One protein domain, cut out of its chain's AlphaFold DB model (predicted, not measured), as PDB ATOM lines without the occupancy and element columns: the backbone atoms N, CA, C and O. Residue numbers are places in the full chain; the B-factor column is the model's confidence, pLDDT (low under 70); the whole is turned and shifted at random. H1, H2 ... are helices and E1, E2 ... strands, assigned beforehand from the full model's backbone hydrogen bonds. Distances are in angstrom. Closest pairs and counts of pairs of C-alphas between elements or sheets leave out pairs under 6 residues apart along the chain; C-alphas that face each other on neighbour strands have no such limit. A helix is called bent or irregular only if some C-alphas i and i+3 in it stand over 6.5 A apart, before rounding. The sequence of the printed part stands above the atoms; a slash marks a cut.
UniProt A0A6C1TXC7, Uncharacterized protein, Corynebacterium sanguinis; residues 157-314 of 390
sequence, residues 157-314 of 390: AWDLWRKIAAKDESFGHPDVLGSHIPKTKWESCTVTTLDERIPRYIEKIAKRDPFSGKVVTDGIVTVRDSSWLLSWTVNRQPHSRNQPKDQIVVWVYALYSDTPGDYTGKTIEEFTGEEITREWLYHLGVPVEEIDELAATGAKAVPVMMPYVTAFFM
ATOM      1  N   ALA A 157     -39.796  64.430 -14.201       85.25
ATOM      2  CA  ALA A 157     -39.597  64.937 -15.550       85.25
ATOM      3  C   ALA A 157     -40.687  65.957 -15.937       85.25
ATOM      4  O   ALA A 157     -40.378  67.039 -16.439       85.25
ATOM      5  N   TRP A 158     -41.951  65.656 -15.626       87.44
ATOM      6  CA  TRP A 158     -43.079  66.561 -15.855       87.44
ATOM      7  C   TRP A 158     -43.004  67.801 -14.961       87.44
ATOM      8  O   TRP A 158     -43.209  68.914 -15.440       87.44
ATOM      9  N   ASP A 159     -42.613  67.643 -13.695       89.00
ATOM     10  CA  ASP A 159     -42.405  68.766 -12.774       89.00
ATOM     11  C   ASP A 159     -41.288  69.702 -13.241       89.00
ATOM     12  O   ASP A 159     -41.380  70.923 -13.082       89.00
ATOM     13  N   LEU A 160     -40.215  69.147 -13.811       89.56
ATOM     14  CA  LEU A 160     -39.158  69.943 -14.422       89.56
ATOM     15  C   LEU A 160     -39.688  70.716 -15.632       89.56
ATOM     16  O   LEU A 160     -39.432  71.915 -15.725       89.56
ATOM     17  N   TRP A 161     -40.439  70.064 -16.524       89.00
ATOM     18  CA  TRP A 161     -41.010  70.738 -17.690       89.00
ATOM     19  C   TRP A 161     -41.961  71.862 -17.274       89.00
ATOM     20  O   TRP A 161     -41.781  72.987 -17.728       89.00
ATOM     21  N   ARG A 162     -42.868  71.631 -16.316       90.81
ATOM     22  CA  ARG A 162     -43.748  72.684 -15.768       90.81
ATOM     23  C   ARG A 162     -42.966  73.895 -15.262       90.81
ATOM     24  O   ARG A 162     -43.336  75.030 -15.538       90.81
ATOM     25  N   LYS A 163     -41.843  73.671 -14.570       92.44
ATOM     26  CA  LYS A 163     -40.969  74.757 -14.084       92.44
ATOM     27  C   LYS A 163     -40.261  75.524 -15.201       92.44
ATOM     28  O   LYS A 163     -39.880  76.670 -14.982       92.44
ATOM     29  N   ILE A 164     -40.015  74.893 -16.347       89.75
ATOM     30  CA  ILE A 164     -39.420  75.545 -17.519       89.75
ATOM     31  C   ILE A 164     -40.504  76.311 -18.280       89.75
ATOM     32  O   ILE A 164     -40.313  77.493 -18.533       89.75
ATOM     33  N   ALA A 165     -41.648  75.676 -18.546       89.75
ATOM     34  CA  ALA A 165     -42.828  76.271 -19.174       89.75
ATOM     35  C   ALA A 165     -43.316  77.531 -18.444       89.75
ATOM     36  O   ALA A 165     -43.673  78.519 -19.069       89.75
ATOM     37  N   ALA A 166     -43.232  77.553 -17.109       93.62
ATOM     38  CA  ALA A 166     -43.574  78.734 -16.316       93.62
ATOM     39  C   ALA A 166     -42.672  79.962 -16.572       93.62
ATOM     40  O   ALA A 166     -42.988  81.050 -16.096       93.62
ATOM     41  N   LYS A 167     -41.529  79.803 -17.255       92.38
ATOM     42  CA  LYS A 167     -40.611  80.910 -17.564       92.38
ATOM     43  C   LYS A 167     -40.943  81.611 -18.873       92.38
ATOM     44  O   LYS A 167     -40.651  82.796 -18.978       92.38
ATOM     45  N   ASP A 168     -41.465  80.880 -19.853       89.00
ATOM     46  CA  ASP A 168     -41.778  81.393 -21.183       89.00
ATOM     47  C   ASP A 168     -42.740  80.433 -21.901       89.00
ATOM     48  O   ASP A 168     -42.559  79.214 -21.844       89.00
ATOM     49  N   GLU A 169     -43.735  80.985 -22.596       88.94
ATOM     50  CA  GLU A 169     -44.754  80.219 -23.327       88.94
ATOM     51  C   GLU A 169     -44.152  79.378 -24.467       88.94
ATOM     52  O   GLU A 169     -44.635  78.284 -24.752       88.94
ATOM     53  N   SER A 170     -43.028  79.809 -25.056       86.19
ATOM     54  CA  SER A 170     -42.315  79.052 -26.101       86.19
ATOM     55  C   SER A 170     -41.765  77.701 -25.626       86.19
ATOM     56  O   SER A 170     -41.399  76.854 -26.443       86.19
ATOM     57  N   PHE A 171     -41.725  77.461 -24.311       87.94
ATOM     58  CA  PHE A 171     -41.341  76.168 -23.747       87.94
ATOM     59  C   PHE A 171     -42.498  75.158 -23.652       87.94
ATOM     60  O   PHE A 171     -42.276  74.015 -23.233       87.94
ATOM     61  N   GLY A 172     -43.696  75.545 -24.091       90.56
ATOM     62  CA  GLY A 172     -44.846  74.677 -24.318       90.56
ATOM     63  C   GLY A 172     -45.651  74.297 -23.078       90.56
ATOM     64  O   GLY A 172     -45.420  74.785 -21.973       90.56
ATOM     65  N   HIS A 173     -46.614  73.393 -23.271       92.81
ATOM     66  CA  HIS A 173     -47.684  73.096 -22.315       92.81
ATOM     67  C   HIS A 173     -47.629  71.626 -21.849       92.81
ATOM     68  O   HIS A 173     -48.350  70.776 -22.379       92.81
ATOM     69  N   PRO A 174     -46.796  71.285 -20.844       90.44
ATOM     70  CA  PRO A 174     -46.569  69.899 -20.413       90.44
ATOM     71  C   PRO A 174     -47.844  69.129 -20.055       90.44
ATOM     72  O   PRO A 174     -47.946  67.931 -20.323       90.44
ATOM     73  N   ASP A 175     -48.824  69.798 -19.450       91.88
ATOM     74  CA  ASP A 175     -50.020  69.137 -18.928       91.88
ATOM     75  C   ASP A 175     -51.004  68.693 -20.020       91.88
ATOM     76  O   ASP A 175     -51.808  67.801 -19.756       91.88
ATOM     77  N   VAL A 176     -50.876  69.184 -21.261       91.50
ATOM     78  CA  VAL A 176     -51.606  68.634 -22.425       91.50
ATOM     79  C   VAL A 176     -51.282  67.146 -22.622       91.50
ATOM     80  O   VAL A 176     -52.133  66.353 -23.024       91.50
ATOM     81  N   LEU A 177     -50.053  66.748 -22.285       89.75
ATOM     82  CA  LEU A 177     -49.542  65.394 -22.479       89.75
ATOM     83  C   LEU A 177     -49.507  64.603 -21.158       89.75
ATOM     84  O   LEU A 177     -49.829  63.416 -21.126       89.75
ATOM     85  N   GLY A 178     -49.093  65.253 -20.065       84.81
ATOM     86  CA  GLY A 178     -48.711  64.595 -18.812       84.81
ATOM     87  C   GLY A 178     -49.775  64.540 -17.713       84.81
ATOM     88  O   GLY A 178     -49.495  63.993 -16.649       84.81
ATOM     89  N   SER A 179     -50.975  65.097 -17.914       85.25
ATOM     90  CA  SER A 179     -51.989  65.204 -16.843       85.25
ATOM     91  C   SER A 179     -53.099  64.142 -16.881       85.25
ATOM     92  O   SER A 179     -53.932  64.083 -15.979       85.25
ATOM     93  N   HIS A 180     -53.117  63.265 -17.893       89.25
ATOM     94  CA  HIS A 180     -54.240  62.356 -18.157       89.25
ATOM     95  C   HIS A 180     -53.852  60.867 -18.139       89.25
ATOM     96  O   HIS A 180     -54.046  60.170 -19.133       89.25
ATOM     97  N   ILE A 181     -53.367  60.362 -16.995       88.69
ATOM     98  CA  ILE A 181     -52.910  58.964 -16.821       88.69
ATOM     99  C   ILE A 181     -53.906  57.916 -17.351       88.69
ATOM    100  O   ILE A 181     -53.474  57.030 -18.079       88.69
ATOM    101  N   PRO A 182     -55.228  57.988 -17.094       89.06
ATOM    102  CA  PRO A 182     -56.156  56.982 -17.621       89.06
ATOM    103  C   PRO A 182     -56.175  56.872 -19.152       89.06
ATOM    104  O   PRO A 182     -56.510  55.817 -19.671       89.06
ATOM    105  N   LYS A 183     -55.815  57.949 -19.866       88.44
ATOM    106  CA  LYS A 183     -55.727  57.983 -21.335       88.44
ATOM    107  C   LYS A 183     -54.329  57.650 -21.853       88.44
ATOM    108  O   LYS A 183     -54.183  57.370 -23.039       88.44
ATOM    109  N   THR A 184     -53.315  57.745 -20.993       88.06
ATOM    110  CA  THR A 184     -51.906  57.626 -21.379       88.06
ATOM    111  C   THR A 184     -51.206  56.380 -20.832       88.06
ATOM    112  O   THR A 184     -50.059  56.092 -21.204       88.06
ATOM    113  N   LYS A 185     -51.888  55.641 -19.948       87.88
ATOM    114  CA  LYS A 185     -51.396  54.402 -19.354       87.88
ATOM    115  C   LYS A 185     -51.466  53.235 -20.331       87.88
ATOM    116  O   LYS A 185     -52.345  53.156 -21.180       87.88
ATOM    117  N   TRP A 186     -50.529  52.315 -20.164       85.06
ATOM    118  CA  TRP A 186     -50.452  51.056 -20.895       85.06
ATOM    119  C   TRP A 186     -49.653  50.076 -20.037       85.06
ATOM    120  O   TRP A 186     -48.686  50.461 -19.367       85.06
ATOM    121  N   GLU A 187     -50.038  48.806 -20.067       87.94
ATOM    122  CA  GLU A 187     -49.308  47.734 -19.411       87.94
ATOM    123  C   GLU A 187     -48.510  46.888 -20.402       87.94
ATOM    124  O   GLU A 187     -48.986  46.500 -21.472       87.94
ATOM    125  N   SER A 188     -47.281  46.567 -20.002       91.12
ATOM    126  CA  SER A 188     -46.466  45.566 -20.677       91.12
ATOM    127  C   SER A 188     -45.948  44.536 -19.685       91.12
ATOM    128  O   SER A 188     -45.804  44.804 -18.493       91.12
ATOM    129  N   CYS A 189     -45.625  43.353 -20.181       93.62
ATOM    130  CA  CYS A 189     -45.091  42.256 -19.409       93.62
ATOM    131  C   CYS A 189     -43.854  41.696 -20.104       93.62
ATOM    132  O   CYS A 189     -43.852  41.416 -21.301       93.62
ATOM    133  N   THR A 190     -42.777  41.531 -19.340       95.69
ATOM    134  CA  THR A 190     -41.604  40.789 -19.809       95.69
ATOM    135  C   THR A 190     -41.725  39.347 -19.341       95.69
ATOM    136  O   THR A 190     -41.687  39.090 -18.136       95.69
ATOM    137  N   VAL A 191     -41.847  38.414 -20.283       96.38
ATOM    138  CA  VAL A 191     -41.967  36.977 -20.024       96.38
ATOM    139  C   VAL A 191     -40.649  36.303 -20.386       96.38
ATOM    140  O   VAL A 191     -40.179  36.389 -21.512       96.38
ATOM    141  N   THR A 192     -40.012  35.653 -19.419       96.69
ATOM    142  CA  THR A 192     -38.819  34.825 -19.635       96.69
ATOM    143  C   THR A 192     -39.236  33.363 -19.659       96.69
ATOM    144  O   THR A 192     -39.795  32.884 -18.672       96.69
ATOM    145  N   THR A 193     -38.981  32.659 -20.760       96.25
ATOM    146  CA  THR A 193     -39.307  31.231 -20.881       96.25
ATOM    147  C   THR A 193     -38.328  30.390 -20.063       96.25
ATOM    148  O   THR A 193     -37.125  30.648 -20.078       96.25
ATOM    149  N   LEU A 194     -38.848  29.391 -19.355       95.88
ATOM    150  CA  LEU A 194     -38.100  28.421 -18.547       95.88
ATOM    151  C   LEU A 194     -38.327  26.973 -19.017       95.88
ATOM    152  O   LEU A 194     -37.612  26.079 -18.580       95.88
ATOM    153  N   ASP A 195     -39.305  26.754 -19.896       95.38
ATOM    154  CA  ASP A 195     -39.648  25.462 -20.488       95.38
ATOM    155  C   ASP A 195     -39.502  25.536 -22.014       95.38
ATOM    156  O   ASP A 195     -39.933  26.512 -22.635       95.38
ATOM    157  N   GLU A 196     -38.899  24.508 -22.620       94.44
ATOM    158  CA  GLU A 196     -38.653  24.408 -24.066       94.44
ATOM    159  C   GLU A 196     -39.928  24.328 -24.920       94.44
ATOM    160  O   GLU A 196     -39.896  24.645 -26.114       94.44
ATOM    161  N   ARG A 197     -41.070  23.954 -24.327       96.31
ATOM    162  CA  ARG A 197     -42.366  23.901 -25.013       96.31
ATOM    163  C   ARG A 197     -42.783  25.280 -25.520       96.31
ATOM    164  O   ARG A 197     -43.229  25.380 -26.660       96.31
ATOM    165  N   ILE A 198     -42.585  26.349 -24.740       97.06
ATOM    166  CA  ILE A 198     -42.988  27.717 -25.124       97.06
ATOM    167  C   ILE A 198     -42.205  28.224 -26.358       97.06
ATOM    168  O   ILE A 198     -42.847  28.628 -27.334       97.06
ATOM    169  N   PRO A 199     -40.855  28.153 -26.399       96.94
ATOM    170  CA  PRO A 199     -40.066  28.418 -27.602       96.94
ATOM    171  C   PRO A 199     -40.557  27.705 -28.866       96.94
ATOM    172  O   PRO A 199     -40.549  28.310 -29.936       96.94
ATOM    173  N   ARG A 200     -41.035  26.455 -28.767       96.88
ATOM    174  CA  ARG A 200     -41.550  25.710 -29.931       96.88
ATOM    175  C   ARG A 200     -42.811  26.345 -30.523       96.88
ATOM    176  O   ARG A 200     -42.982  26.323 -31.738       96.88
ATOM    177  N   TYR A 201     -43.692  26.932 -29.708       97.75
ATOM    178  CA  TYR A 201     -44.841  27.693 -30.222       97.75
ATOM    179  C   TYR A 201     -44.397  28.992 -30.902       97.75
ATOM    180  O   TYR A 201     -44.884  29.318 -31.985       97.75
ATOM    181  N   ILE A 202     -43.412  29.686 -30.322       97.44
ATOM    182  CA  ILE A 202     -42.814  30.887 -30.922       97.44
ATOM    183  C   ILE A 202     -42.209  30.555 -32.291       97.44
ATOM    184  O   ILE A 202     -42.490  31.249 -33.264       97.44
ATOM    185  N   GLU A 203     -41.430  29.476 -32.392       97.38
ATOM    186  CA  GLU A 203     -40.827  29.015 -33.647       97.38
ATOM    187  C   GLU A 203     -41.886  28.637 -34.690       97.38
ATOM    188  O   GLU A 203     -41.774  29.029 -35.854       97.38
ATOM    189  N   LYS A 204     -42.957  27.938 -34.285       97.12
ATOM    190  CA  LYS A 204     -44.075  27.598 -35.181       97.12
ATOM    191  C   LYS A 204     -44.706  28.835 -35.816       97.12
ATOM    192  O   LYS A 204     -45.149  28.738 -36.960       97.12
ATOM    193  N   ILE A 205     -44.753  29.966 -35.112       96.88
ATOM    194  CA  ILE A 205     -45.319  31.221 -35.624       96.88
ATOM    195  C   ILE A 205     -44.270  32.005 -36.420       96.88
ATOM    196  O   ILE A 205     -44.510  32.350 -37.573       96.88
ATOM    197  N   ALA A 206     -43.091  32.235 -35.838       96.38
ATOM    198  CA  ALA A 206     -42.026  33.049 -36.425       96.38
ATOM    199  C   ALA A 206     -41.293  32.370 -37.597       96.38
ATOM    200  O   ALA A 206     -40.593  33.044 -38.351       96.38
ATOM    201  N   LYS A 207     -41.427  31.043 -37.738       97.19
ATOM    202  CA  LYS A 207     -40.731  30.192 -38.725       97.19
ATOM    203  C   LYS A 207     -39.203  30.284 -38.646       97.19
ATOM    204  O   LYS A 207     -38.508  30.065 -39.637       97.19
ATOM    205  N   ARG A 208     -38.677  30.641 -37.473       96.25
ATOM    206  CA  ARG A 208     -37.250  30.847 -37.210       96.25
ATOM    207  C   ARG A 208     -36.910  30.322 -35.826       96.25
ATOM    208  O   ARG A 208     -37.667  30.569 -34.889       96.25
ATOM    209  N   ASP A 209     -35.750  29.682 -35.714       96.31
ATOM    210  CA  ASP A 209     -35.200  29.228 -34.439       96.31
ATOM    211  C   ASP A 209     -34.953  30.433 -33.504       96.31
ATOM    212  O   ASP A 209     -34.098  31.286 -33.806       96.31
ATOM    213  N   PRO A 210     -35.660  30.514 -32.362       95.56
ATOM    214  CA  PRO A 210     -35.501  31.609 -31.416       95.56
ATOM    215  C   PRO A 210     -34.135  31.656 -30.711       95.56
ATOM    216  O   PRO A 210     -33.764  32.705 -30.179       95.56
ATOM    217  N   PHE A 211     -33.381  30.551 -30.711       95.50
ATOM    218  CA  PHE A 211     -32.061  30.430 -30.080       95.50
ATOM    219  C   PHE A 211     -30.893  30.675 -31.047       95.50
ATOM    220  O   PHE A 211     -29.737  30.736 -30.627       95.50
ATOM    221  N   SER A 212     -31.178  30.906 -32.331       94.69
ATOM    222  CA  SER A 212     -30.174  31.073 -33.392       94.69
ATOM    223  C   SER A 212     -29.270  32.310 -33.260       94.69
ATOM    224  O   SER A 212     -28.322  32.474 -34.031       94.69
ATOM    225  N   GLY A 213     -29.583  33.235 -32.347       93.69
ATOM    226  CA  GLY A 213     -28.911  34.535 -32.233       93.69
ATOM    227  C   GLY A 213     -29.301  35.554 -33.307       93.69
ATOM    228  O   GLY A 213     -28.786  36.674 -33.330       93.69
ATOM    229  N   LYS A 214     -30.212  35.181 -34.210       95.50
ATOM    230  CA  LYS A 214     -30.682  36.014 -35.318       95.50
ATOM    231  C   LYS A 214     -32.064  36.593 -35.018       95.50
ATOM    232  O   LYS A 214     -32.576  36.511 -33.905       95.50
ATOM    233  N   VAL A 215     -32.623  37.280 -36.011       95.94
ATOM    234  CA  VAL A 215     -33.988  37.810 -35.955       95.94
ATOM    235  C   VAL A 215     -34.970  36.658 -35.747       95.94
ATOM    236  O   VAL A 215     -34.864  35.644 -36.432       95.94
ATOM    237  N   VAL A 216     -35.923  36.837 -34.831       96.69
ATOM    238  CA  VAL A 216     -36.979  35.855 -34.549       96.69
ATOM    239  C   VAL A 216     -38.296  36.352 -35.145       96.69
ATOM    240  O   VAL A 216     -38.635  35.985 -36.267       96.69
ATOM    241  N   THR A 217     -38.989  37.259 -34.451       96.00
ATOM    242  CA  THR A 217     -40.302  37.785 -34.885       96.00
ATOM    243  C   THR A 217     -40.232  38.970 -35.851       96.00
ATOM    244  O   THR A 217     -41.203  39.225 -36.545       96.00
ATOM    245  N   ASP A 218     -39.081  39.650 -35.939       91.94
ATOM    246  CA  ASP A 218     -38.862  40.842 -36.785       91.94
ATOM    247  C   ASP A 218     -39.832  42.006 -36.525       91.94
ATOM    248  O   ASP A 218     -40.272  42.706 -37.429       91.94
ATOM    249  N   GLY A 219     -40.178  42.202 -35.255       93.56
ATOM    250  CA  GLY A 219     -41.184  43.167 -34.833       93.56
ATOM    251  C   GLY A 219     -42.270  42.488 -34.017       93.56
ATOM    252  O   GLY A 219     -42.078  41.397 -33.477       93.56
ATOM    253  N   ILE A 220     -43.394  43.172 -33.860       96.94
ATOM    254  CA  ILE A 220     -44.513  42.669 -33.069       96.94
ATOM    255  C   ILE A 220     -45.371  41.704 -33.887       96.94
ATOM    256  O   ILE A 220     -45.651  41.927 -35.062       96.94
ATOM    257  N   VAL A 221     -45.824  40.644 -33.232       97.88
ATOM    258  CA  VAL A 221     -46.900  39.774 -33.694       97.88
ATOM    259  C   VAL A 221     -48.159  40.194 -32.947       97.88
ATOM    260  O   VAL A 221     -48.211  40.089 -31.720       97.88
ATOM    261  N   THR A 222     -49.159  40.686 -33.676       98.00
ATOM    262  CA  THR A 222     -50.431  41.152 -33.107       98.00
ATOM    263  C   THR A 222     -51.516  40.095 -33.255       98.00
ATOM    264  O   THR A 222     -51.791  39.613 -34.357       98.00
ATOM    265  N   VAL A 223     -52.171  39.777 -32.142       97.56
ATOM    266  CA  VAL A 223     -53.322  38.876 -32.092       97.56
ATOM    267  C   VAL A 223     -54.579  39.701 -32.360       97.56
ATOM    268  O   VAL A 223     -55.146  40.321 -31.460       97.56
ATOM    269  N   ARG A 224     -54.970  39.780 -33.637       96.69
ATOM    270  CA  ARG A 224     -56.018  40.699 -34.128       96.69
ATOM    271  C   ARG A 224     -57.403  40.461 -33.523       96.69
ATOM    272  O   ARG A 224     -58.205  41.384 -33.487       96.69
ATOM    273  N   ASP A 225     -57.682  39.235 -33.107       96.44
ATOM    274  CA  ASP A 225     -58.945  38.787 -32.525       96.44
ATOM    275  C   ASP A 225     -58.919  38.709 -30.993       96.44
ATOM    276  O   ASP A 225     -59.922  38.325 -30.399       96.44
ATOM    277  N   SER A 226     -57.819  39.114 -30.350       97.06
ATOM    278  CA  SER A 226     -57.771  39.220 -28.890       97.06
ATOM    279  C   SER A 226     -58.531  40.449 -28.392       97.06
ATOM    280  O   SER A 226     -58.396  41.545 -28.947       97.06
ATOM    281  N   SER A 227     -59.267  40.297 -27.290       95.81
ATOM    282  CA  SER A 227     -60.022  41.394 -26.663       95.81
ATOM    283  C   SER A 227     -59.122  42.559 -26.230       95.81
ATOM    284  O   SER A 227     -59.540  43.714 -26.249       95.81
ATOM    285  N   TRP A 228     -57.858  42.271 -25.923       93.94
ATOM    286  CA  TRP A 228     -56.831  43.242 -25.535       93.94
ATOM    287  C   TRP A 228     -56.110  43.932 -26.691       93.94
ATOM    288  O   TRP A 228     -55.304  44.840 -26.455       93.94
ATOM    289  N   LEU A 229     -56.323  43.460 -27.924       95.12
ATOM    290  CA  LEU A 229     -55.421  43.711 -29.047       95.12
ATOM    291  C   LEU A 229     -53.953  43.492 -28.619       95.12
ATOM    292  O   LEU A 229     -53.078  44.356 -28.744       95.12
ATOM    293  N   LEU A 230     -53.720  42.323 -28.018       96.00
ATOM    294  CA  LEU A 230     -52.440  41.888 -27.485       96.00
ATOM    295  C   LEU A 230     -51.425  41.765 -28.615       96.00
ATOM    296  O   LEU A 230     -51.706  41.232 -29.692       96.00
ATOM    297  N   SER A 231     -50.205  42.220 -28.352       97.50
ATOM    298  CA  SER A 231     -49.072  41.935 -29.225       97.50
ATOM    299  C   SER A 231     -47.865  41.492 -28.421       97.50
ATOM    300  O   SER A 231     -47.697  41.837 -27.250       97.50
ATOM    301  N   TRP A 232     -47.006  40.717 -29.067       98.19
ATOM    302  CA  TRP A 232     -45.783  40.224 -28.460       98.19
ATOM    303  C   TRP A 232     -44.637  40.235 -29.462       98.19
ATOM    304  O   TRP A 232     -44.843  40.196 -30.671       98.19
ATOM    305  N   THR A 233     -43.409  40.300 -28.970       98.06
ATOM    306  CA  THR A 233     -42.216  40.232 -29.811       98.06
ATOM    307  C   THR A 233     -41.113  39.455 -29.120       98.06
ATOM    308  O   THR A 233     -40.930  39.504 -27.898       98.06
ATOM    309  N   VAL A 234     -40.346  38.758 -29.946       97.44
ATOM    310  CA  VAL A 234     -39.063  38.171 -29.592       97.44
ATOM    311  C   VAL A 234     -38.009  38.795 -30.493       97.44
ATOM    312  O   VAL A 234     -37.973  38.577 -31.709       97.44
ATOM    313  N   ASN A 235     -37.147  39.586 -29.862       95.44
ATOM    314  CA  ASN A 235     -35.943  40.132 -30.474       95.44
ATOM    315  C   ASN A 235     -34.827  39.079 -30.503       95.44
ATOM    316  O   ASN A 235     -34.970  37.986 -29.953       95.44
ATOM    317  N   ARG A 236     -33.691  39.430 -31.119       95.56
ATOM    318  CA  ARG A 236     -32.479  38.595 -31.126       95.56
ATOM    319  C   ARG A 236     -32.117  38.171 -29.696       95.56
ATOM    320  O   ARG A 236     -32.036  39.025 -28.812       95.56
ATOM    321  N   GLN A 237     -31.905  36.872 -29.485       94.12
ATOM    322  CA  GLN A 237     -31.534  36.308 -28.185       94.12
ATOM    323  C   GLN A 237     -30.024  36.009 -28.122       94.12
ATOM    324  O   GLN A 237     -29.445  35.616 -29.130       94.12
ATOM    325  N   PRO A 238     -29.362  36.162 -26.964       93.31
ATOM    326  CA  PRO A 238     -29.915  36.674 -25.715       93.31
ATOM    327  C   PRO A 238     -30.182  38.185 -25.787       93.31
ATOM    328  O   PRO A 238     -29.374  38.946 -26.317       93.31
ATOM    329  N   HIS A 239     -31.304  38.625 -25.215       91.56
ATOM    330  CA  HIS A 239     -31.653  40.046 -25.154       91.56
ATOM    331  C   HIS A 239     -30.791  40.797 -24.125       91.56
ATOM    332  O   HIS A 239     -30.417  41.951 -24.323       91.56
ATOM    333  N   SER A 240     -30.440  40.128 -23.020       90.00
ATOM    334  CA  SER A 240     -29.513  40.643 -22.005       90.00
ATOM    335  C   SER A 240     -28.186  39.890 -22.034       90.00
ATOM    336  O   SER A 240     -28.165  38.668 -22.095       90.00
ATOM    337  N   ARG A 241     -27.059  40.601 -21.885       90.25
ATOM    338  CA  ARG A 241     -25.706  40.006 -21.966       90.25
ATOM    339  C   ARG A 241     -25.475  38.812 -21.023       90.25
ATOM    340  O   ARG A 241     -24.719  37.915 -21.373       90.25
ATOM    341  N   ASN A 242     -26.114  38.812 -19.853       92.69
ATOM    342  CA  ASN A 242     -25.961  37.777 -18.821       92.69
ATOM    343  C   ASN A 242     -27.156  36.802 -18.761       92.69
ATOM    344  O   ASN A 242     -27.325  36.104 -17.763       92.69
ATOM    345  N   GLN A 243     -28.020  36.794 -19.776       90.75
ATOM    346  CA  GLN A 243     -29.151  35.872 -19.866       90.75
ATOM    347  C   GLN A 243     -28.654  34.443 -20.166       90.75
ATOM    348  O   GLN A 243     -27.792  34.282 -21.037       90.75
ATOM    349  N   PRO A 244     -29.180  33.411 -19.484       94.44
ATOM    350  CA  PRO A 244     -28.929  32.014 -19.832       94.44
ATOM    351  C   PRO A 244     -29.314  31.692 -21.286       94.44
ATOM    352  O   PRO A 244     -30.271  32.249 -21.822       94.44
ATOM    353  N   LYS A 245     -28.554  30.806 -21.942       92.81
ATOM    354  CA  LYS A 245     -28.713  30.507 -23.382       92.81
ATOM    355  C   LYS A 245     -29.953  29.673 -23.710       92.81
ATOM    356  O   LYS A 245     -30.366  29.645 -24.860       92.81
ATOM    357  N   ASP A 246     -30.504  28.999 -22.713       93.19
ATOM    358  CA  ASP A 246     -31.712  28.174 -22.756       93.19
ATOM    359  C   ASP A 246     -32.997  28.982 -22.506       93.19
ATOM    360  O   ASP A 246     -34.094  28.432 -22.532       93.19
ATOM    361  N   GLN A 247     -32.883  30.295 -22.287       95.06
ATOM    362  CA  GLN A 247     -34.018  31.174 -22.015       95.06
ATOM    363  C   GLN A 247     -34.263  32.144 -23.164       95.06
ATOM    364  O   GLN A 247     -33.324  32.662 -23.770       95.06
ATOM    365  N   ILE A 248     -35.534  32.472 -23.389       96.38
ATOM    366  CA  ILE A 248     -35.971  33.527 -24.302       96.38
ATOM    367  C   ILE A 248     -36.659  34.608 -23.487       96.38
ATOM    368  O   ILE A 248     -37.503  34.317 -22.639       96.38
ATOM    369  N   VAL A 249     -36.330  35.864 -23.777       96.75
ATOM    370  CA  VAL A 249     -37.065  37.018 -23.260       96.75
ATOM    371  C   VAL A 249     -38.057  37.490 -24.313       96.75
ATOM    372  O   VAL A 249     -37.668  37.912 -25.405       96.75
ATOM    373  N   VAL A 250     -39.331  37.423 -23.949       97.69
ATOM    374  CA  VAL A 250     -40.483  37.874 -24.723       97.69
ATOM    375  C   VAL A 250     -41.003  39.168 -24.109       97.69
ATOM    376  O   VAL A 250     -41.127  39.281 -22.886       97.69
ATOM    377  N   TRP A 251     -41.323  40.142 -24.953       97.62
ATOM    378  CA  TRP A 251     -42.063  41.330 -24.538       97.62
ATOM    379  C   TRP A 251     -43.501  41.206 -25.023       97.62
ATOM    380  O   TRP A 251     -43.722  40.967 -26.207       97.62
ATOM    381  N   VAL A 252     -44.453  41.333 -24.104       96.94
ATOM    382  CA  VAL A 252     -45.897  41.217 -24.336       96.94
ATOM    383  C   VAL A 252     -46.557  42.515 -23.881       96.94
ATOM    384  O   VAL A 252     -46.163  43.077 -22.861       96.94
ATOM    385  N   TYR A 253     -47.565  42.994 -24.600       94.81
ATOM    386  CA  TYR A 253     -48.377  44.135 -24.178       94.81
ATOM    387  C   TYR A 253     -49.828  43.990 -24.640       94.81
ATOM    388  O   TYR A 253     -50.101  43.267 -25.597       94.81
ATOM    389  N   ALA A 254     -50.739  44.747 -24.023       93.19
ATOM    390  CA  ALA A 254     -52.130  44.910 -24.469       93.19
ATOM    391  C   ALA A 254     -52.414  46.367 -24.835       93.19
ATOM    392  O   ALA A 254     -52.095  47.241 -24.037       93.19
ATOM    393  N   LEU A 255     -52.987  46.649 -26.011       92.06
ATOM    394  CA  LEU A 255     -53.334  48.031 -26.370       92.06
ATOM    395  C   LEU A 255     -54.559  48.529 -25.589       92.06
ATOM    396  O   LEU A 255     -54.622  49.704 -25.235       92.06
ATOM    397  N   TYR A 256     -55.515  47.641 -25.317       91.62
ATOM    398  CA  TYR A 256     -56.683  47.941 -24.494       91.62
ATOM    399  C   TYR A 256     -56.457  47.430 -23.077       91.62
ATOM    400  O   TYR A 256     -56.271  46.232 -22.869       91.62
ATOM    401  N   SER A 257     -56.452  48.344 -22.106       87.62
ATOM    402  CA  SER A 257     -56.224  47.999 -20.702       87.62
ATOM    403  C   SER A 257     -57.512  47.808 -19.902       87.62
ATOM    404  O   SER A 257     -57.463  47.263 -18.810       87.62
ATOM    405  N   ASP A 258     -58.660  48.211 -20.442       88.19
ATOM    406  CA  ASP A 258     -59.968  48.249 -19.779       88.19
ATOM    407  C   ASP A 258     -60.935  47.147 -20.244       88.19
ATOM    408  O   ASP A 258     -62.088  47.092 -19.812       88.19
ATOM    409  N   THR A 259     -60.479  46.249 -21.116       91.50
ATOM    410  CA  THR A 259     -61.279  45.146 -21.650       91.50
ATOM    411  C   THR A 259     -60.933  43.827 -20.952       91.50
ATOM    412  O   THR A 259     -59.758  43.547 -20.697       91.50
ATOM    413  N   PRO A 260     -61.927  42.987 -20.613       95.00
ATOM    414  CA  PRO A 260     -61.662  41.636 -20.131       95.00
ATOM    415  C   PRO A 260     -60.950  40.780 -21.187       95.00
ATOM    416  O   PRO A 260     -61.317  40.829 -22.360       95.00
ATOM    417  N   GLY A 261     -59.957  39.993 -20.767       93.44
ATOM    418  CA  GLY A 261     -59.272  39.016 -21.619       93.44
ATOM    419  C   GLY A 261     -60.164  37.831 -22.001       93.44
ATOM    420  O   GLY A 261     -61.162  37.542 -21.333       93.44
ATOM    421  N   ASP A 262     -59.783  37.121 -23.058       96.31
ATOM    422  CA  ASP A 262     -60.552  36.037 -23.668       96.31
ATOM    423  C   ASP A 262     -60.466  34.726 -22.873       96.31
ATOM    424  O   ASP A 262     -61.458  34.002 -22.770       96.31
ATOM    425  N   TYR A 263     -59.299  34.419 -22.294       94.38
ATOM    426  CA  TYR A 263     -59.093  33.216 -21.474       94.38
ATOM    427  C   TYR A 263     -59.322  33.495 -19.989       94.38
ATOM    428  O   TYR A 263     -59.935  32.714 -19.262       94.38
ATOM    429  N   THR A 264     -58.808  34.627 -19.527       84.81
ATOM    430  CA  THR A 264     -58.671  34.927 -18.100       84.81
ATOM    431  C   THR A 264     -59.816  35.776 -17.530       84.81
ATOM    432  O   THR A 264     -60.030  35.775 -16.315       84.81
ATOM    433  N   GLY A 265     -60.575  36.480 -18.380       88.69
ATOM    434  CA  GLY A 265     -61.826  37.163 -18.022       88.69
ATOM    435  C   GLY A 265     -61.705  38.429 -17.164       88.69
ATOM    436  O   GLY A 265     -62.732  38.963 -16.747       88.69
ATOM    437  N   LYS A 266     -60.491  38.925 -16.896       89.00
ATOM    438  CA  LYS A 266     -60.244  40.213 -16.216       89.00
ATOM    439  C   LYS A 266     -59.469  41.160 -17.125       89.00
ATOM    440  O   LYS A 266     -59.003  40.758 -18.192       89.00
ATOM    441  N   THR A 267     -59.348  42.413 -16.716       90.81
ATOM    442  CA  THR A 267     -58.524  43.393 -17.431       90.81
ATOM    443  C   THR A 267     -57.036  43.131 -17.204       90.81
ATOM    444  O   THR A 267     -56.657  42.519 -16.203       90.81
ATOM    445  N   ILE A 268     -56.168  43.599 -18.110       88.38
ATOM    446  CA  ILE A 268     -54.717  43.404 -17.945       88.38
ATOM    447  C   ILE A 268     -54.189  44.046 -16.650       88.38
ATOM    448  O   ILE A 268     -53.321  43.467 -16.003       88.38
ATOM    449  N   GLU A 269     -54.794  45.160 -16.218       86.00
ATOM    450  CA  GLU A 269     -54.404  45.913 -15.013       86.00
ATOM    451  C   GLU A 269     -54.592  45.115 -13.719       86.00
ATOM    452  O   GLU A 269     -53.924  45.350 -12.708       86.00
ATOM    453  N   GLU A 270     -55.522  44.164 -13.744       85.88
ATOM    454  CA  GLU A 270     -55.860  43.314 -12.609       85.88
ATOM    455  C   GLU A 270     -54.974  42.066 -12.537       85.88
ATOM    456  O   GLU A 270     -55.086  41.303 -11.570       85.88
ATOM    457  N   PHE A 271     -54.098  41.842 -13.524       83.81
ATOM    458  CA  PHE A 271     -53.386  40.583 -13.665       83.81
ATOM    459  C   PHE A 271     -51.970  40.551 -13.124       83.81
ATOM    460  O   PHE A 271     -51.141  41.449 -13.270       83.81
ATOM    461  N   THR A 272     -51.666  39.410 -12.514       90.50
ATOM    462  CA  THR A 272     -50.293  39.002 -12.248       90.50
ATOM    463  C   THR A 272     -49.584  38.644 -13.553       90.50
ATOM    464  O   THR A 272     -50.206  38.332 -14.568       90.50
ATOM    465  N   GLY A 273     -48.250  38.607 -13.527       89.62
ATOM    466  CA  GLY A 273     -47.493  38.180 -14.707       89.62
ATOM    467  C   GLY A 273     -47.863  36.767 -15.175       89.62
ATOM    468  O   GLY A 273     -47.833  36.489 -16.371       89.62
ATOM    469  N   GLU A 274     -48.222  35.879 -14.245       92.94
ATOM    470  CA  GLU A 274     -48.659  34.518 -14.558       92.94
ATOM    471  C   GLU A 274     -49.979  34.521 -15.337       92.94
ATOM    472  O   GLU A 274     -50.065  33.880 -16.376       92.94
ATOM    473  N   GLU A 275     -50.979  35.295 -14.904       93.56
ATOM    474  CA  GLU A 275     -52.263  35.398 -15.613       93.56
ATOM    475  C   GLU A 275     -52.100  36.044 -17.002       93.56
ATOM    476  O   GLU A 275     -52.654  35.531 -17.972       93.56
ATOM    477  N   ILE A 276     -51.248  37.071 -17.146       94.62
ATOM    478  CA  ILE A 276     -50.891  37.624 -18.470       94.62
ATOM    479  C   ILE A 276     -50.241  36.549 -19.353       94.62
ATOM    480  O   ILE A 276     -50.491  36.486 -20.556       94.62
ATOM    481  N   THR A 277     -49.415  35.682 -18.762       96.62
ATOM    482  CA  THR A 277     -48.795  34.568 -19.490       96.62
ATOM    483  C   THR A 277     -49.843  33.558 -19.947       96.62
ATOM    484  O   THR A 277     -49.746  33.089 -21.072       96.62
ATOM    485  N   ARG A 278     -50.865  33.257 -19.133       96.94
ATOM    486  CA  ARG A 278     -51.960  32.355 -19.533       96.94
ATOM    487  C   ARG A 278     -52.726  32.889 -20.739       96.94
ATOM    488  O   ARG A 278     -52.908  32.158 -21.707       96.94
ATOM    489  N   GLU A 279     -53.113  34.163 -20.701       97.38
ATOM    490  CA  GLU A 279     -53.799  34.827 -21.819       97.38
ATOM    491  C   GLU A 279     -52.942  34.788 -23.095       97.38
ATOM    492  O   GLU A 279     -53.413  34.439 -24.174       97.38
ATOM    493  N   TRP A 280     -51.646  35.080 -22.971       97.81
ATOM    494  CA  TRP A 280     -50.722  35.008 -24.100       97.81
ATOM    495  C   TRP A 280     -50.556  33.581 -24.646       97.81
ATOM    496  O   TRP A 280     -50.602  33.393 -25.860       97.81
ATOM    497  N   LEU A 281     -50.401  32.567 -23.783       98.06
ATOM    498  CA  LEU A 281     -50.284  31.161 -24.192       98.06
ATOM    499  C   LEU A 281     -51.561  30.652 -24.876       98.06
ATOM    500  O   LEU A 281     -51.466  29.908 -25.854       98.06
ATOM    501  N   TYR A 282     -52.734  31.092 -24.419       98.12
ATOM    502  CA  TYR A 282     -54.006  30.816 -25.087       98.12
ATOM    503  C   TYR A 282     -53.986  31.306 -26.542       98.12
ATOM    504  O   TYR A 282     -54.225  30.529 -27.466       98.12
ATOM    505  N   HIS A 283     -53.582  32.560 -26.762       97.88
ATOM    506  CA  HIS A 283     -53.478  33.145 -28.105       97.88
ATOM    507  C   HIS A 283     -52.313  32.595 -28.945       97.88
ATOM    508  O   HIS A 283     -52.332  32.692 -30.172       97.88
ATOM    509  N   LEU A 284     -51.309  31.971 -28.320       97.19
ATOM    510  CA  LEU A 284     -50.282  31.188 -29.022       97.19
ATOM    511  C   LEU A 284     -50.798  29.829 -29.529       97.19
ATOM    512  O   LEU A 284     -50.097  29.168 -30.302       97.19
ATOM    513  N   GLY A 285     -51.994  29.404 -29.110       96.94
ATOM    514  CA  GLY A 285     -52.586  28.119 -29.482       96.94
ATOM    515  C   GLY A 285     -52.067  26.936 -28.661       96.94
ATOM    516  O   GLY A 285     -52.037  25.811 -29.163       96.94
ATOM    517  N   VAL A 286     -51.623  27.179 -27.425       97.94
ATOM    518  CA  VAL A 286     -51.293  26.113 -26.468       97.94
ATOM    519  C   VAL A 286     -52.585  25.382 -26.060       97.94
ATOM    520  O   VAL A 286     -53.595  26.052 -25.834       97.94
ATOM    521  N   PRO A 287     -52.595  24.036 -25.959       98.00
ATOM    522  CA  PRO A 287     -53.754  23.293 -25.466       98.00
ATOM    523  C   PRO A 287     -54.200  23.799 -24.093       98.00
ATOM    524  O   PRO A 287     -53.370  24.000 -23.207       98.00
ATOM    525  N   VAL A 288     -55.506  24.015 -23.919       97.31
ATOM    526  CA  VAL A 288     -56.081  24.693 -22.743       97.31
ATOM    527  C   VAL A 288     -55.690  24.003 -21.434       97.31
ATOM    528  O   VAL A 288     -55.393  24.662 -20.442       97.31
ATOM    529  N   GLU A 289     -55.623  22.678 -21.455       97.50
ATOM    530  CA  GLU A 289     -55.216  21.826 -20.342       97.50
ATOM    531  C   GLU A 289     -53.750  22.006 -19.903       97.50
ATOM    532  O   GLU A 289     -53.417  21.672 -18.767       97.50
ATOM    533  N   GLU A 290     -52.879  22.547 -20.764       96.94
ATOM    534  CA  GLU A 290     -51.459  22.788 -20.464       96.94
ATOM    535  C   GLU A 290     -51.174  24.235 -20.026       96.94
ATOM    536  O   GLU A 290     -50.128  24.497 -19.431       96.94
ATOM    537  N   ILE A 291     -52.078  25.183 -20.308       97.50
ATOM    538  CA  ILE A 291     -51.829  26.626 -20.136       97.50
ATOM    539  C   ILE A 291     -51.503  26.982 -18.686       97.50
ATOM    540  O   ILE A 291     -50.524  27.687 -18.430       97.50
ATOM    541  N   ASP A 292     -52.316  26.512 -17.741       95.50
ATOM    542  CA  ASP A 292     -52.173  26.881 -16.331       95.50
ATOM    543  C   ASP A 292     -50.853  26.354 -15.743       95.50
ATOM    544  O   ASP A 292     -50.177  27.062 -14.993       95.50
ATOM    545  N   GLU A 293     -50.447  25.141 -16.131       96.44
ATOM    546  CA  GLU A 293     -49.170  24.542 -15.735       96.44
ATOM    547  C   GLU A 293     -47.994  25.307 -16.348       96.44
ATOM    548  O   GLU A 293     -47.138  25.804 -15.614       96.44
ATOM    549  N   LEU A 294     -48.000  25.490 -17.671       96.06
ATOM    550  CA  LEU A 294     -46.942  26.188 -18.403       96.06
ATOM    551  C   LEU A 294     -46.752  27.635 -17.946       96.06
ATOM    552  O   LEU A 294     -45.617  28.109 -17.863       96.06
ATOM    553  N   ALA A 295     -47.833  28.347 -17.631       95.38
ATOM    554  CA  ALA A 295     -47.739  29.701 -17.099       95.38
ATOM    555  C   ALA A 295     -47.100  29.721 -15.701       95.38
ATOM    556  O   ALA A 295     -46.302  30.614 -15.404       95.38
ATOM    557  N   ALA A 296     -47.425  28.741 -14.850       93.62
ATOM    558  CA  ALA A 296     -46.943  28.680 -13.473       93.62
ATOM    559  C   ALA A 296     -45.477  28.221 -13.362       93.62
ATOM    560  O   ALA A 296     -44.722  28.749 -12.531       93.62
ATOM    561  N   THR A 297     -45.060  27.236 -14.163       94.62
ATOM    562  CA  THR A 297     -43.740  26.576 -14.068       94.62
ATOM    563  C   THR A 297     -42.814  26.939 -15.228       94.62
ATOM    564  O   THR A 297     -41.620  27.156 -15.011       94.62
ATOM    565  N   GLY A 298     -43.362  27.050 -16.439       94.44
ATOM    566  CA  GLY A 298     -42.615  27.182 -17.687       94.44
ATOM    567  C   GLY A 298     -42.259  28.610 -18.077       94.44
ATOM    568  O   GLY A 298     -41.537  28.817 -19.055       94.44
ATOM    569  N   ALA A 299     -42.701  29.606 -17.312       95.06
ATOM    570  CA  ALA A 299     -42.376  31.000 -17.558       95.06
ATOM    571  C   ALA A 299     -42.209  31.808 -16.269       95.06
ATOM    572  O   ALA A 299     -42.781  31.532 -15.214       95.06
ATOM    573  N   LYS A 300     -41.425  32.879 -16.375       94.00
ATOM    574  CA  LYS A 300     -41.349  33.933 -15.369       94.00
ATOM    575  C   LYS A 300     -41.734  35.257 -15.996       94.00
ATOM    576  O   LYS A 300     -41.007  35.790 -16.828       94.00
ATOM    577  N   ALA A 301     -42.822  35.825 -15.508       93.81
ATOM    578  CA  ALA A 301     -43.377  37.059 -16.027       93.81
ATOM    579  C   ALA A 301     -43.257  38.217 -15.029       93.81
ATOM    580  O   ALA A 301     -43.469  38.059 -13.820       93.81
ATOM    581  N   VAL A 302     -42.885  39.388 -15.544       91.88
ATOM    582  CA  VAL A 302     -42.761  40.634 -14.784       91.88
ATOM    583  C   VAL A 302     -43.609  41.708 -15.468       91.88
ATOM    584  O   VAL A 302     -43.156  42.276 -16.467       91.88
ATOM    585  N   PRO A 303     -44.815  41.992 -14.944       91.69
ATOM    586  CA  PRO A 303     -45.665  43.056 -15.456       91.69
ATOM    587  C   PRO A 303     -45.187  44.432 -14.981       91.69
ATOM    588  O   PRO A 303     -44.646  44.577 -13.874       91.69
ATOM    589  N   VAL A 304     -45.389  45.442 -15.825       89.69
ATOM    590  CA  VAL A 304     -45.048  46.844 -15.586       89.69
ATOM    591  C   VAL A 304     -46.157  47.735 -16.143       89.69
ATOM    592  O   VAL A 304     -46.355  47.822 -17.355       89.69
ATOM    593  N   MET A 305     -46.816  48.453 -15.237       87.94
ATOM    594  CA  MET A 305     -47.784  49.498 -15.538       87.94
ATOM    595  C   MET A 305     -47.043  50.817 -15.752       87.94
ATOM    596  O   MET A 305     -46.293  51.259 -14.874       87.94
ATOM    597  N   MET A 306     -47.236  51.443 -16.912       88.69
ATOM    598  CA  MET A 306     -46.549  52.676 -17.289       88.69
ATOM    599  C   MET A 306     -47.574  53.799 -17.479       88.69
ATOM    600  O   MET A 306     -48.331  53.752 -18.442       88.69
ATOM    601  N   PRO A 307     -47.608  54.822 -16.606       88.88
ATOM    602  CA  PRO A 307     -48.675  55.831 -16.594       88.88
ATOM    603  C   PRO A 307     -48.650  56.827 -17.764       88.88
ATOM    604  O   PRO A 307     -49.671  57.440 -18.029       88.88
ATOM    605  N   TYR A 308     -47.508  57.023 -18.435       87.50
ATOM    606  CA  TYR A 308     -47.305  58.103 -19.425       87.50
ATOM    607  C   TYR A 308     -46.802  57.619 -20.786       87.50
ATOM    608  O   TYR A 308     -46.317  58.401 -21.600       87.50
ATOM    609  N   VAL A 309     -46.847  56.319 -21.032       88.62
ATOM    610  CA  VAL A 309     -46.213  55.702 -22.204       88.62
ATOM    611  C   VAL A 309     -46.860  56.115 -23.527       88.62
ATOM    612  O   VAL A 309     -46.140  56.291 -24.507       88.62
ATOM    613  N   THR A 310     -48.171  56.376 -23.560       89.31
ATOM    614  CA  THR A 310     -48.839  56.927 -24.754       89.31
ATOM    615  C   THR A 310     -49.033  58.448 -24.689       89.31
ATOM    616  O   THR A 310     -49.670  59.025 -25.570       89.31
ATOM    617  N   ALA A 311     -48.411  59.144 -23.724       89.69
ATOM    618  CA  ALA A 311     -48.498  60.606 -23.599       89.69
ATOM    619  C   ALA A 311     -48.030  61.349 -24.862       89.69
ATOM    620  O   ALA A 311     -48.549  62.412 -25.182       89.69
ATOM    621  N   PHE A 312     -47.098  60.774 -25.629       87.94
ATOM    622  CA  PHE A 312     -46.621  61.350 -26.892       87.94
ATOM    623  C   PHE A 312     -47.705  61.488 -27.974       87.94
ATOM    624  O   PHE A 312     -47.553  62.304 -28.890       87.94
ATOM    625  N   PHE A 313     -48.771  60.690 -27.883       92.12
ATOM    626  CA  PHE A 313     -49.875  60.655 -28.845       92.12
ATOM    627  C   PHE A 313     -51.106  61.432 -28.382       92.12
ATOM    628  O   PHE A 313     -52.106  61.464 -29.095       92.12
ATOM    629  N   MET A 314     -51.036  62.092 -27.223       91.75
ATOM    630  CA  MET A 314     -52.107  62.974 -26.782       91.75
ATOM    631  C   MET A 314     -52.334  64.092 -27.816       91.75
ATOM    632  O   MET A 314     -51.353  64.677 -28.304       91.75
TER     633      MET A 314
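AT A GLANCE: This is residues 157 to 314 of the 390 residues of an uncharacterized protein of Corynebacterium sanguinis (UniProt A0A6C1TXC7). A strongly twisted sheet of four strands, in the order E2 E3 E1 E4, has H5 packed across one face, with H6 folded back on H5 as a helical hairpin and H4 near the end of E1. From the start of E1 an arm with the short helices H3 and H2 leads out to H1, and this arm makes the length. The printed part has 158 residues with six named helices and four named strands, in the order H1 H2 H3 E1 H4 E2 E3 H5 H6 E4; the sheet is all antiparallel. The class is mixed, helices and strands, with under half of the residues in named elements. The whole is only just loose, close to compact, with a radius of gyration of the C-alphas of 18.3 A, and elongated, with spans of 58 by 36 by 24 A.

HOW THE PARTS SIT: E1, residues 186 to 193, is the antiparallel neighbour of E4, residues 299 to 306, at 162 degrees, with N 192 and O 300 2.8 A apart, within hydrogen-bond range. E3, residues 249 to 254, is antiparallel to E1 at 152 degrees, with N 189 and O 252 at 2.7 A. E2, residues 230 to 233, forms a hairpin with E3, with N 231 and O 253 at 2.9 A. H5, residues 273 to 283, is on one face of the sheet in two layers, a sheet with a helix on one face, at a height over the sheet of 7.6 A. It runs across the strands, at 83 degrees to E1 on the local plane; its closest C-alpha to E4 is Gly 273, 4.5 A from that of Ala 301. H6, residues 288 to 297, touches H5, the closest C-alphas being those of Glu 274 and Ala 295, 5.5 A apart, at a shallow tilt of 32 degrees, only just short of steep, opposite ways. H6 and H4, residues 197 to 206, only graze the sheet. E1, H4, E2 and E3, H5 H6, E4 are split strand-helix-strand units, two strands running the same way with another between them, each with a right-handed crossover. H1, residues 157 to 165, is close to but not clearly touching H2, residues 175 to 178: the C-alphas of Trp 158 and Gly 178 are 6.7 A apart. H2 and H3, residues 181 to 184, meet only through their link. In H1, H4 and H5 every O i to N i+4 pair is within hydrogen-bond range, in H6 4 of 6; H2 and H3 are too short for such a pair.

IN THESE COORDINATES: H1 begins at C-alpha 157 (-39.597, 64.937, -15.550). E1 is 22.7 A long, E4 22.1 A, E3 17.0 A, H5 15.5 A, H6 15.2 A and H4 14.6 A. H6 is irregular, with C-alphas 289 and 292 7.1 A apart. E4 ends at C-alpha 306 (-46.549, 52.676, -17.289).

THE WHOLE: The two C-alphas farthest apart, those of Asp 168 and Glu 289, are 61.1 A apart. The links H4 to E2, E2 to E3 and E3 to H5 are long, with 23, 15 and 18 residues. The printed part has no cut, and no printed residue is under 70 in pLDDT.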